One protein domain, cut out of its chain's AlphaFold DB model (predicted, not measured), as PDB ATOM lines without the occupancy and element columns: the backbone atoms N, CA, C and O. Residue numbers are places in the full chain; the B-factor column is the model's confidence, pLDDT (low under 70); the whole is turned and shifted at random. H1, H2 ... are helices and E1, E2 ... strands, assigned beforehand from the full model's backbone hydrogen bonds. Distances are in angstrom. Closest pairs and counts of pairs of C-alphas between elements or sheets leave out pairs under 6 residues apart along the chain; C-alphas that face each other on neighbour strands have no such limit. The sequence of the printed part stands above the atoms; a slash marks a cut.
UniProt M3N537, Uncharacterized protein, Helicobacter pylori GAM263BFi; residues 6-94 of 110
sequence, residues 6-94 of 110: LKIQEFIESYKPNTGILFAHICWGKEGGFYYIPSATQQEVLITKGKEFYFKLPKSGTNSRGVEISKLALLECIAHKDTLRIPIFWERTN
ATOM      1  N   LEU A   6      77.288 101.770  20.626       88.06
ATOM      2  CA  LEU A   6      76.698 102.351  19.414       88.06
ATOM      3  C   LEU A   6      76.604 103.870  19.540       88.06
ATOM      4  O   LEU A   6      77.061 104.600  18.664       88.06
ATOM      5  N   LYS A   7      76.115 104.354  20.685       89.44
ATOM      6  CA  LYS A   7      76.019 105.795  20.959       89.44
ATOM      7  C   LYS A   7      77.387 106.461  21.054       89.44
ATOM      8  O   LYS A   7      77.549 107.610  20.652       89.44
ATOM      9  N   ILE A   8      78.384 105.749  21.579       89.38
ATOM     10  CA  ILE A   8      79.777 106.206  21.595       89.38
ATOM     11  C   ILE A   8      80.297 106.396  20.170       89.38
ATOM     12  O   ILE A   8      80.940 107.409  19.889       89.38
ATOM     13  N   GLN A   9      80.026 105.443  19.281       89.38
ATOM     14  CA  GLN A   9      80.469 105.525  17.898       89.38
ATOM     15  C   GLN A   9      79.780 106.682  17.162       89.38
ATOM     16  O   GLN A   9      80.468 107.514  16.572       89.38
ATOM     17  N   GLU A  10      78.459 106.816  17.297       91.88
ATOM     18  CA  GLU A  10      77.696 107.951  16.756       91.88
ATOM     19  C   GLU A  10      78.220 109.298  17.277       91.88
ATOM     20  O   GLU A  10      78.373 110.266  16.524       91.88
ATOM     21  N   PHE A  11      78.543 109.366  18.572       91.81
ATOM     22  CA  PHE A  11      79.146 110.546  19.179       91.81
ATOM     23  C   PHE A  11      80.496 110.868  18.535       91.81
ATOM     24  O   PHE A  11      80.703 111.996  18.107       91.81
ATOM     25  N   ILE A  12      81.405 109.899  18.417       92.19
ATOM     26  CA  ILE A  12      82.729 110.118  17.817       92.19
ATOM     27  C   ILE A  12      82.603 110.545  16.351       92.19
ATOM     28  O   ILE A  12      83.313 111.446  15.896       92.19
ATOM     29  N   GLU A  13      81.681 109.946  15.601       92.38
ATOM     30  CA  GLU A  13      81.431 110.263  14.195       92.38
ATOM     31  C   GLU A  13      80.861 111.678  13.998       92.38
ATOM     32  O   GLU A  13      81.297 112.389  13.088       92.38
ATOM     33  N   SER A  14      79.990 112.141  14.891       93.00
ATOM     34  CA  SER A  14      79.366 113.471  14.809       93.00
ATOM     35  C   SER A  14      80.107 114.577  15.570       93.00
ATOM     36  O   SER A  14      79.825 115.761  15.365       93.00
ATOM     37  N   TYR A  15      81.062 114.229  16.438       93.88
ATOM     38  CA  TYR A  15      81.684 115.196  17.336       93.88
ATOM     39  C   TYR A  15      82.491 116.267  16.602       93.88
ATOM     40  O   TYR A  15      83.380 115.986  15.791       93.88
ATOM     41  N   LYS A  16      82.241 117.515  17.001       93.94
ATOM     42  CA  LYS A  16      83.027 118.690  16.638       93.94
ATOM     43  C   LYS A  16      83.141 119.610  17.859       93.94
ATOM     44  O   LYS A  16      82.103 120.041  18.365       93.94
ATOM     45  N   PRO A  17      84.357 119.969  18.312       93.88
ATOM     46  CA  PRO A  17      84.532 120.955  19.370       93.88
ATOM     47  C   PRO A  17      83.909 122.291  18.957       93.88
ATOM     48  O   PRO A  17      84.346 122.907  17.988       93.88
ATOM     49  N   ASN A  18      82.882 122.746  19.664       94.88
ATOM     50  CA  ASN A  18      82.207 124.022  19.400       94.88
ATOM     51  C   ASN A  18      82.413 125.043  20.529       94.88
ATOM     52  O   ASN A  18      82.190 126.234  20.326       94.88
ATOM     53  N   THR A  19      82.904 124.599  21.684       96.44
ATOM     54  CA  THR A  19      83.166 125.423  22.863       96.44
ATOM     55  C   THR A  19      84.639 125.359  23.261       96.44
ATOM     56  O   THR A  19      85.331 124.362  23.047       96.44
ATOM     57  N   GLY A  20      85.149 126.464  23.806       96.25
ATOM     58  CA  GLY A  20      86.461 126.474  24.449       96.25
ATOM     59  C   GLY A  20      86.434 125.697  25.766       96.25
ATOM     60  O   GLY A  20      85.377 125.538  26.379       96.25
ATOM     61  N   ILE A  21      87.598 125.237  26.214       97.75
ATOM     62  CA  ILE A  21      87.768 124.531  27.485       97.75
ATOM     63  C   ILE A  21      88.561 125.419  28.443       97.75
ATOM     64  O   ILE A  21      89.648 125.887  28.112       97.75
ATOM     65  N   LEU A  22      88.043 125.593  29.658       98.19
ATOM     66  CA  LEU A  22      88.849 125.992  30.810       98.19
ATOM     67  C   LEU A  22      89.289 124.723  31.538       98.19
ATOM     68  O   LEU A  22      88.458 123.980  32.059       98.19
ATOM     69  N   PHE A  23      90.590 124.448  31.535       97.88
ATOM     70  CA  PHE A  23      91.161 123.219  32.076       97.88
ATOM     71  C   PHE A  23      92.043 123.521  33.288       97.88
ATOM     72  O   PHE A  23      93.001 124.283  33.196       97.88
ATOM     73  N   ALA A  24      91.743 122.896  34.425       97.56
ATOM     74  CA  ALA A  24      92.562 122.977  35.629       97.56
ATOM     75  C   ALA A  24      93.390 121.694  35.789       97.56
ATOM     76  O   ALA A  24      92.868 120.636  36.142       97.56
ATOM     77  N   HIS A  25      94.699 121.794  35.570       96.88
ATOM     78  CA  HIS A  25      95.647 120.746  35.919       96.88
ATOM     79  C   HIS A  25      96.063 120.928  37.380       96.88
ATOM     80  O   HIS A  25      97.003 121.666  37.691       96.88
ATOM     81  N   ILE A  26      95.330 120.269  38.274       96.06
ATOM     82  CA  ILE A  26      95.602 120.277  39.710       96.06
ATOM     83  C   ILE A  26      96.617 119.188  40.019       96.06
ATOM     84  O   ILE A  26      96.320 118.005  39.845       96.06
ATOM     85  N   CYS A  27      97.783 119.552  40.554       95.06
ATOM     86  CA  CYS A  27      98.589 118.557  41.246       95.06
ATOM     87  C   CYS A  27      99.351 119.112  42.451       95.06
ATOM     88  O   CYS A  27     100.267 119.911  42.317       95.06
ATOM     89  N   TRP A  28      98.949 118.637  43.630       94.69
ATOM     90  CA  TRP A  28      99.429 119.079  44.937       94.69
ATOM     91  C   TRP A  28     100.938 118.902  45.123       94.69
ATOM     92  O   TRP A  28     101.488 117.869  44.741       94.69
ATOM     93  N   GLY A  29     101.575 119.889  45.759       94.94
ATOM     94  CA  GLY A  29     103.006 119.896  46.082       94.94
ATOM     95  C   GLY A  29     103.927 120.123  44.882       94.94
ATOM     96  O   GLY A  29     105.135 119.937  45.001       94.94
ATOM     97  N   LYS A  30     103.372 120.470  43.717       96.31
ATOM     98  CA  LYS A  30     104.114 120.703  42.474       96.31
ATOM     99  C   LYS A  30     103.388 121.706  41.577       96.31
ATOM    100  O   LYS A  30     102.254 122.110  41.839       96.31
ATOM    101  N   GLU A  31     104.064 122.107  40.508       96.75
ATOM    102  CA  GLU A  31     103.487 122.962  39.481       96.75
ATOM    103  C   GLU A  31     102.454 122.196  38.640       96.75
ATOM    104  O   GLU A  31     102.718 121.123  38.094       96.75
ATOM    105  N   GLY A  32     101.264 122.773  38.536       96.44
ATOM    106  CA  GLY A  32     100.237 122.443  37.564       96.44
ATOM    107  C   GLY A  32      99.910 123.669  36.710       96.44
ATOM    108  O   GLY A  32     100.798 124.384  36.234       96.44
ATOM    109  N   GLY A  33      98.626 123.931  36.481       96.94
ATOM    110  CA  GLY A  33      98.217 125.176  35.837       96.94
ATOM    111  C   GLY A  33      96.738 125.254  35.507       96.94
ATOM    112  O   GLY A  33      96.012 124.265  35.584       96.94
ATOM    113  N   PHE A  34      96.324 126.447  35.113       98.19
ATOM    114  CA  PHE A  34      95.006 126.743  34.587       98.19
ATOM    115  C   PHE A  34      95.138 127.177  33.129       98.19
ATOM    116  O   PHE A  34      95.966 128.028  32.809       98.19
ATOM    117  N   TYR A  35      94.363 126.557  32.250       98.44
ATOM    118  CA  TYR A  35      94.511 126.686  30.807       98.44
ATOM    119  C   TYR A  35      93.196 127.127  30.186       98.44
ATOM    120  O   TYR A  35      92.140 126.601  30.537       98.44
ATOM    121  N   TYR A  36      93.270 128.038  29.222       98.50
ATOM    122  CA  TYR A  36      92.187 128.289  28.282       98.50
ATOM    123  C   TYR A  36      92.567 127.705  26.926       98.50
ATOM    124  O   TYR A  36      93.514 128.173  26.297       98.50
ATOM    125  N   ILE A  37      91.823 126.685  26.498       98.44
ATOM    126  CA  ILE A  37      92.004 125.981  25.228       98.44
ATOM    127  C   ILE A  37      90.865 126.408  24.286       98.44
ATOM    128  O   ILE A  37      89.717 125.988  24.487       98.44
ATOM    129  N   PRO A  38      91.134 127.223  23.254       98.25
ATOM    130  CA  PRO A  38      90.118 127.638  22.290       98.25
ATOM    131  C   PRO A  38      89.463 126.449  21.568       98.25
ATOM    132  O   PRO A  38      90.075 125.396  21.373       98.25
ATOM    133  N   SER A  39      88.215 126.611  21.114       97.81
ATOM    134  CA  SER A  39      87.555 125.596  20.274       97.81
ATOM    135  C   SER A  39      88.287 125.395  18.946       97.81
ATOM    136  O   SER A  39      88.385 124.265  18.477       97.81
ATOM    137  N   ALA A  40      88.856 126.462  18.376       97.88
ATOM    138  CA  ALA A  40      89.661 126.402  17.156       97.88
ATOM    139  C   ALA A  40      90.890 125.492  17.320       97.88
ATOM    140  O   ALA A  40      91.116 124.627  16.483       97.88
ATOM    141  N   THR A  41      91.609 125.605  18.441       97.88
ATOM    142  CA  THR A  41      92.739 124.724  18.777       97.88
ATOM    143  C   THR A  41      92.317 123.261  18.859       97.88
ATOM    144  O   THR A  41      92.962 122.390  18.283       97.88
ATOM    145  N   GLN A  42      91.196 122.974  19.528       97.94
ATOM    146  CA  GLN A  42      90.667 121.610  19.605       97.94
ATOM    147  C   GLN A  42      90.282 121.068  18.221       97.94
ATOM    148  O   GLN A  42      90.567 119.912  17.912       97.94
ATOM    149  N   GLN A  43      89.641 121.894  17.384       97.69
ATOM    150  CA  GLN A  43      89.282 121.527  16.013       97.69
ATOM    151  C   GLN A  43      90.524 121.243  15.169       97.69
ATOM    152  O   GLN A  43      90.547 120.239  14.465       97.69
ATOM    153  N   GLU A  44      91.553 122.083  15.260       97.94
ATOM    154  CA  GLU A  44      92.811 121.893  14.541       97.94
ATOM    155  C   GLU A  44      93.475 120.568  14.924       97.94
ATOM    156  O   GLU A  44      93.780 119.763  14.044       97.94
ATOM    157  N   VAL A  45      93.620 120.274  16.221       97.62
ATOM    158  CA  VAL A  45      94.197 119.001  16.691       97.62
ATOM    159  C   VAL A  45      93.356 117.806  16.226       97.62
ATOM    160  O   VAL A  45      93.905 116.815  15.742       97.62
ATOM    161  N   LEU A  46      92.025 117.895  16.317       97.06
ATOM    162  CA  LEU A  46      91.118 116.835  15.870       97.06
ATOM    163  C   LEU A  46      91.220 116.576  14.358       97.06
ATOM    164  O   LEU A  46      91.262 115.420  13.940       97.06
ATOM    165  N   ILE A  47      91.255 117.633  13.540       96.88
ATOM    166  CA  ILE A  47      91.327 117.535  12.075       96.88
ATOM    167  C   ILE A  47      92.698 117.017  11.635       96.88
ATOM    168  O   ILE A  47      92.777 116.153  10.766       96.88
ATOM    169  N   THR A  48      93.775 117.521  12.236       97.31
ATOM    170  CA  THR A  48      95.149 117.191  11.823       97.31
ATOM    171  C   THR A  48      95.590 115.797  12.264       97.31
ATOM    172  O   THR A  48      96.326 115.140  11.532       97.31
ATOM    173  N   LYS A  49      95.160 115.329  13.443       96.81
ATOM    174  CA  LYS A  49      95.583 114.030  14.003       96.81
ATOM    175  C   LYS A  49      94.531 112.926  13.858       96.81
ATOM    176  O   LYS A  49      94.865 111.750  13.983       96.81
ATOM    177  N   GLY A  50      93.276 113.290  13.599       96.00
ATOM    178  CA  GLY A  50      92.160 112.360  13.464       96.00
ATOM    179  C   GLY A  50      91.526 111.933  14.793       96.00
ATOM    180  O   GLY A  50      92.042 112.160  15.889       96.00
ATOM    181  N   LYS A  51      90.363 111.283  14.686       94.06
ATOM    182  CA  LYS A  51      89.501 110.908  15.821       94.06
ATOM    183  C   LYS A  51      90.100 109.827  16.718       94.06
ATOM    184  O   LYS A  51      89.981 109.938  17.931       94.06
ATOM    185  N   GLU A  52      90.788 108.849  16.134       92.88
ATOM    186  CA  GLU A  52      91.463 107.770  16.875       92.88
ATOM    187  C   GLU A  52      92.583 108.293  17.780       92.88
ATOM    188  O   GLU A  52      92.844 107.753  18.851       92.88
ATOM    189  N   PHE A  53      93.245 109.378  17.368       95.88
ATOM    190  CA  PHE A  53      94.217 110.064  18.211       95.88
ATOM    191  C   PHE A  53      93.526 110.935  19.260       95.88
ATOM    192  O   PHE A  53      93.982 111.014  20.402       95.88
ATOM    193  N   TYR A  54      92.443 111.613  18.874       96.44
ATOM    194  CA  TYR A  54      91.756 112.567  19.737       96.44
ATOM    195  C   TYR A  54      91.016 111.901  20.897       96.44
ATOM    196  O   TYR A  54      91.042 112.403  22.020       96.44
ATOM    197  N   PHE A  55      90.382 110.761  20.641       95.06
ATOM    198  CA  PHE A  55      89.556 110.062  21.608       95.06
ATOM    199  C   PHE A  55      90.234 108.831  22.175       95.06
ATOM    200  O   PHE A  55      90.968 108.110  21.510       95.06
ATOM    201  N   LYS A  56      89.931 108.565  23.437       91.25
ATOM    202  CA  LYS A  56      90.219 107.300  24.088       91.25
ATOM    203  C   LYS A  56      88.893 106.598  24.339       91.25
ATOM    204  O   LYS A  56      88.082 107.049  25.151       91.25
ATOM    205  N   LEU A  57      88.697 105.490  23.632       84.69
ATOM    206  CA  LEU A  57      87.527 104.641  23.797       84.69
ATOM    207  C   LEU A  57      87.534 103.959  25.176       84.69
ATOM    208  O   LEU A  57      88.603 103.569  25.669       84.69
ATOM    209  N   PRO A  58      86.359 103.794  25.805       80.56
ATOM    210  CA  PRO A  58      86.239 103.007  27.021       80.56
ATOM    211  C   PRO A  58      86.705 101.568  26.774       80.56
ATOM    212  O   PRO A  58      86.310 100.925  25.802       80.56
ATOM    213  N   LYS A  59      87.573 101.046  27.649       75.38
ATOM    214  CA  LYS A  59      88.033  99.658  27.537       75.38
ATOM    215  C   LYS A  59      86.903  98.715  27.938       75.38
ATOM    216  O   LYS A  59      86.403  98.801  29.062       75.38
ATOM    217  N   SER A  60      86.572  97.780  27.050       69.12
ATOM    218  CA  SER A  60      85.628  96.703  27.351       69.12
ATOM    219  C   SER A  60      86.073  95.930  28.600       69.12
ATOM    220  O   SER A  60      87.261  95.654  28.777       69.12
ATOM    221  N   GLY A  61      85.129  95.644  29.501       70.56
ATOM    222  CA  GLY A  61      85.396  94.966  30.776       70.56
ATOM    223  C   GLY A  61      85.953  95.857  31.895       70.56
ATOM    224  O   GLY A  61      86.289  95.344  32.959       70.56
ATOM    225  N   THR A  62      86.042  97.177  31.696       74.19
ATOM    226  CA  THR A  62      86.398  98.135  32.759       74.19
ATOM    227  C   THR A  62      85.221  99.049  33.091       74.19
ATOM    228  O   THR A  62      84.404  99.348  32.225       74.19
ATOM    229  N   ASN A  63      85.128  99.523  34.339       76.38
ATOM    230  CA  ASN A  63      84.092 100.475  34.763       76.38
ATOM    231  C   ASN A  63      84.424 101.907  34.294       76.38
ATOM    232  O   ASN A  63      84.666 102.816  35.093       76.38
ATOM    233  N   SER A  64      84.527 102.082  32.980       79.62
ATOM    234  CA  SER A  64      84.726 103.377  32.340       79.62
ATOM    235  C   SER A  64      83.453 104.212  32.410       79.62
ATOM    236  O   SER A  64      82.358 103.692  32.211       79.62
ATOM    237  N   ARG A  65      83.593 105.522  32.617       83.31
ATOM    238  CA  ARG A  65      82.452 106.450  32.714       83.31
ATOM    239  C   ARG A  65      82.078 107.110  31.377       83.31
ATOM    240  O   ARG A  65      81.227 107.993  31.347       83.31
ATOM    241  N   GLY A  66      82.709 106.693  30.280       86.31
ATOM    242  CA  GLY A  66      82.415 107.130  28.916       86.31
ATOM    243  C   GLY A  66      83.667 107.432  28.097       86.31
ATOM    244  O   GLY A  66      84.770 107.037  28.471       86.31
ATOM    245  N   VAL A  67      83.476 108.122  26.970       90.38
ATOM    246  CA  VAL A  67      84.555 108.557  26.068       90.38
ATOM    247  C   VAL A  67      85.380 109.664  26.719       90.38
ATOM    248  O   VAL A  67      84.831 110.616  27.275       90.38
ATOM    249  N   GLU A  68      86.702 109.564  26.608       92.94
ATOM    250  CA  GLU A  68      87.648 110.562  27.108       92.94
ATOM    251  C   GLU A  68      88.389 111.228  25.939       92.94
ATOM    252  O   GLU A  68      88.631 110.597  24.908       92.94
ATOM    253  N   ILE A  69      88.820 112.484  26.112       94.69
ATOM    254  CA  ILE A  69      89.895 113.038  25.276       94.69
ATOM    255  C   ILE A  69      91.171 112.273  25.630       94.69
ATOM    256  O   ILE A  69      91.486 112.075  26.809       94.69
ATOM    257  N   SER A  70      91.903 111.809  24.623       96.19
ATOM    258  CA  SER A  70      93.132 111.064  24.851       96.19
ATOM    259  C   SER A  70      94.176 111.951  25.537       96.19
ATOM    260  O   SER A  70      94.239 113.167  25.342       96.19
ATOM    261  N   LYS A  71      95.056 111.330  26.330       95.56
ATOM    262  CA  LYS A  71      96.173 112.040  26.968       95.56
ATOM    263  C   LYS A  71      97.022 112.792  25.937       95.56
ATOM    264  O   LYS A  71      97.450 113.906  26.208       95.56
ATOM    265  N   LEU A  72      97.282 112.173  24.786       96.94
ATOM    266  CA  LEU A  72      98.124 112.752  23.741       96.94
ATOM    267  C   LEU A  72      97.455 113.968  23.098       96.94
ATOM    268  O   LEU A  72      98.103 114.995  22.933       96.94
ATOM    269  N   ALA A  73      96.154 113.886  22.822       97.44
ATOM    270  CA  ALA A  73      95.396 115.000  22.272       97.44
ATOM    271  C   ALA A  73      95.294 116.173  23.244       97.44
ATOM    272  O   ALA A  73      95.488 117.318  22.848       97.44
ATOM    273  N   LEU A  74      95.070 115.898  24.532       97.50
ATOM    274  CA  LEU A  74      95.065 116.943  25.549       97.50
ATOM    275  C   LEU A  74      96.435 117.627  25.675       97.50
ATOM    276  O   LEU A  74      96.487 118.847  25.812       97.50
ATOM    277  N   LEU A  75      97.535 116.868  25.607       97.19
ATOM    278  CA  LEU A  75      98.887 117.434  25.618       97.19
ATOM    279  C   LEU A  75      99.147 118.319  24.394       97.19
ATOM    280  O   LEU A  75      99.691 119.406  24.564       97.19
ATOM    281  N   GLU A  76      98.710 117.903  23.204       97.88
ATOM    282  CA  GLU A  76      98.822 118.711  21.981       97.88
ATOM    283  C   GLU A  76      98.023 120.018  22.108       97.88
ATOM    284  O   GLU A  76      98.546 121.098  21.845       97.88
ATOM    285  N   CYS A  77      96.781 119.940  22.600       97.75
ATOM    286  CA  CYS A  77      95.947 121.114  22.854       97.75
ATOM    287  C   CYS A  77      96.587 122.067  23.874       97.75
ATOM    288  O   CYS A  77      96.557 123.280  23.685       97.75
ATOM    289  N   ILE A  78      97.170 121.542  24.955       97.19
ATOM    290  CA  ILE A  78      97.802 122.353  26.004       97.19
ATOM    291  C   ILE A  78      99.106 123.004  25.523       97.19
ATOM    292  O   ILE A  78      99.404 124.128  25.919       97.19
ATOM    293  N   ALA A  79      99.878 122.310  24.686       97.00
ATOM    294  CA  ALA A  79     101.125 122.817  24.116       97.00
ATOM    295  C   ALA A  79     100.907 123.766  22.925       97.00
ATOM    296  O   ALA A  79     101.862 124.375  22.440       97.00
ATOM    297  N   HIS A  80      99.669 123.890  22.440       98.06
ATOM    298  CA  HIS A  80      99.339 124.740  21.311       98.06
ATOM    299  C   HIS A  80      99.618 126.218  21.608       98.06
ATOM    300  O   HIS A  80      99.287 126.725  22.678       98.06
ATOM    301  N   LYS A  81     100.163 126.936  20.621       97.56
ATOM    302  CA  LYS A  81     100.550 128.355  20.734       97.56
ATOM    303  C   LYS A  81      99.405 129.292  21.147       97.56
ATOM    304  O   LYS A  81      99.653 130.296  21.801       97.56
ATOM    305  N   ASP A  82      98.172 128.952  20.772       98.00
ATOM    306  CA  ASP A  82      96.982 129.770  21.048       98.00
ATOM    307  C   ASP A  82      96.309 129.405  22.383       98.00
ATOM    308  O   ASP A  82      95.343 130.050  22.795       98.00
ATOM    309  N   THR A  83      96.810 128.376  23.073       98.38
ATOM    310  CA  THR A  83      96.352 128.031  24.416       98.38
ATOM    311  C   THR A  83      96.994 128.968  25.426       98.38
ATOM    312  O   THR A  83      98.216 129.059  25.543       98.38
ATOM    313  N   LEU A  84      96.159 129.644  26.213       98.44
ATOM    314  CA  LEU A  84      96.633 130.496  27.299       98.44
ATOM    315  C   LEU A  84      96.850 129.651  28.550       98.44
ATOM    316  O   LEU A  84      96.017 128.807  28.884       98.44
ATOM    317  N   ARG A  85      97.944 129.904  29.270       97.94
ATOM    318  CA  ARG A  85      98.310 129.183  30.491       97.94
ATOM    319  C   ARG A  85      98.627 130.153  31.620       97.94
ATOM    320  O   ARG A  85      99.448 131.051  31.464       97.94
ATOM    321  N   ILE A  86      98.065 129.873  32.789       98.25
ATOM    322  CA  ILE A  86      98.492 130.414  34.075       98.25
ATOM    323  C   ILE A  86      99.136 129.255  34.853       98.25
ATOM    324  O   ILE A  86      98.425 128.325  35.244       98.25
ATOM    325  N   PRO A  87     100.468 129.227  35.036       97.31
ATOM    326  CA  PRO A  87     101.110 128.218  35.872       97.31
ATOM    327  C   PRO A  87     100.692 128.416  37.335       97.31
ATOM    328  O   PRO A  87     100.562 129.542  37.807       97.31
ATOM    329  N   ILE A  88     100.451 127.316  38.048       97.06
ATOM    330  CA  ILE A  88     100.003 127.343  39.448       97.06
ATOM    331  C   ILE A  88     100.803 126.305  40.220       97.06
ATOM    332  O   ILE A  88     100.757 125.126  39.878       97.06
ATOM    333  N   PHE A  89     101.493 126.719  41.280       97.06
ATOM    334  CA  PHE A  89     102.038 125.784  42.259       97.06
ATOM    335  C   PHE A  89     100.953 125.448  43.286       97.06
ATOM    336  O   PHE A  89     100.487 126.324  44.013       97.06
ATOM    337  N   TRP A  90     100.500 124.194  43.320       95.56
ATOM    338  CA  TRP A  90      99.370 123.796  44.165       95.56
ATOM    339  C   TRP A  90      99.830 123.467  45.581       95.56
ATOM    340  O   TRP A  90     100.098 122.310  45.919       95.56
ATOM    341  N   GLU A  91      99.899 124.489  46.421       92.25
ATOM    342  CA  GLU A  91     100.183 124.342  47.843       92.25
ATOM    343  C   GLU A  91      98.907 124.044  48.639       92.25
ATOM    344  O   GLU A  91      97.846 124.632  48.414       92.25
ATOM    345  N   ARG A  92      99.000 123.118  49.596       88.25
ATOM    346  CA  ARG A  92      97.939 122.918  50.588       88.25
ATOM    347  C   ARG A  92      98.161 123.913  51.714       88.25
ATOM    348  O   ARG A  92      98.985 123.671  52.585       88.25
ATOM    349  N   THR A  93      97.429 125.018  51.683       79.25
ATOM    350  CA  THR A  93      97.651 126.127  52.615       79.25
ATOM    351  C   THR A  93      97.140 125.849  54.026       79.25
ATOM    352  O   THR A  93      97.753 126.329  54.968       79.25
ATOM    353  N   ASN A  94      96.104 125.019  54.217       70.25
ATOM    354  CA  ASN A  94      95.529 124.785  55.546       70.25
ATOM    355  C   ASN A  94      95.196 123.305  55.818       70.25
ATOM    356  O   ASN A  94      94.539 122.644  55.011       70.25
TER     357      ASN A  94
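Overview. This is residues 6 to 94 of the 110 residues of an uncharacterized protein of Helicobacter pylori GAM263BFi (UniProt M3N537). What shape do these atoms make? A sheet of three strands, E1, E2 and E3, makes one end of a flat body, a cluster of three helices, H2, H3 and H4, makes its middle, and H1 lies toward the other end of the long axis. H4 packs on the sheet near the end of E2, while residues 60 to 65 of the long H3 to H4 loop stick out. What is it made of, and how large is it? The 89 printed residues, mixed in class, include four named helices and three named strands, in the order H1 E1 E2 H2 H3 H4 E3, with an antiparallel sheet in the order E1 E2 E3. The whole is only just loose, close to compact, with a radius of gyration of the C-alphas of 15.0 A and spans of 46 by 33 by 18 A.

Arrangement. How is the sheet paired? E2, residues 31 to 37, is the inner strand; it forms an antiparallel hairpin with edge strand E1, residues 21 to 25, at 174 degrees, N 23 and O 35 being 2.8 A apart, within hydrogen-bond range. On E2's other side is edge strand E3, residues 84 to 89, antiparallel at 160 degrees, with N 34 and O 86 at 2.8 A. What is on the sheet? H4, residues 71 to 79, is on it, its height over the sheet 10.6 A; its closest C-alphas to E2 are those of Cys 77 and Ile 37, 6.7 A apart. How do the helices meet? H2, residues 39 to 49, touches H4 at a steep tilt of 53 degrees, opposite ways, closest at the C-alphas of Gln 42 and Cys 77, 6.2 A. H3, residues 51 to 54, touches H4, closest at the C-alphas of Tyr 54 and Ala 73, 5.1 A. H1, residues 6 to 14, touches no helix, and is close but not clearly touching H3, the C-alphas of Ile 12 and Lys 51 being 7.1 A apart. Are the helix backbones complete? In H1, H2 and H4 every O i to N i+4 pair is within hydrogen-bond range; H3 is too short for such a pair.

Along the chain. Where does the first element begin? H1 begins at C-alpha 6, (76.698, 102.351, 19.414). How long are the longer elements? From first to last C-alpha, E2 measures 18.6 A, E3 16.6 A and H2 15.4 A. Where does the last element end? E3 ends at C-alpha 89, (102.038, 125.784, 42.259).

Size, cuts and confidence. How far does it reach? The two C-alphas farthest apart, those of Leu 6 and Asn 94, are 46.5 A apart, and the printed part has no cut. Which link is long? Residues 55 to 70 join H3 to H4; within them, residues 55 to 56 pair antiparallel with 68 to 69. Where is confidence low? The mean pLDDT of the printed part is 93.3, and Ser 60 is under 70.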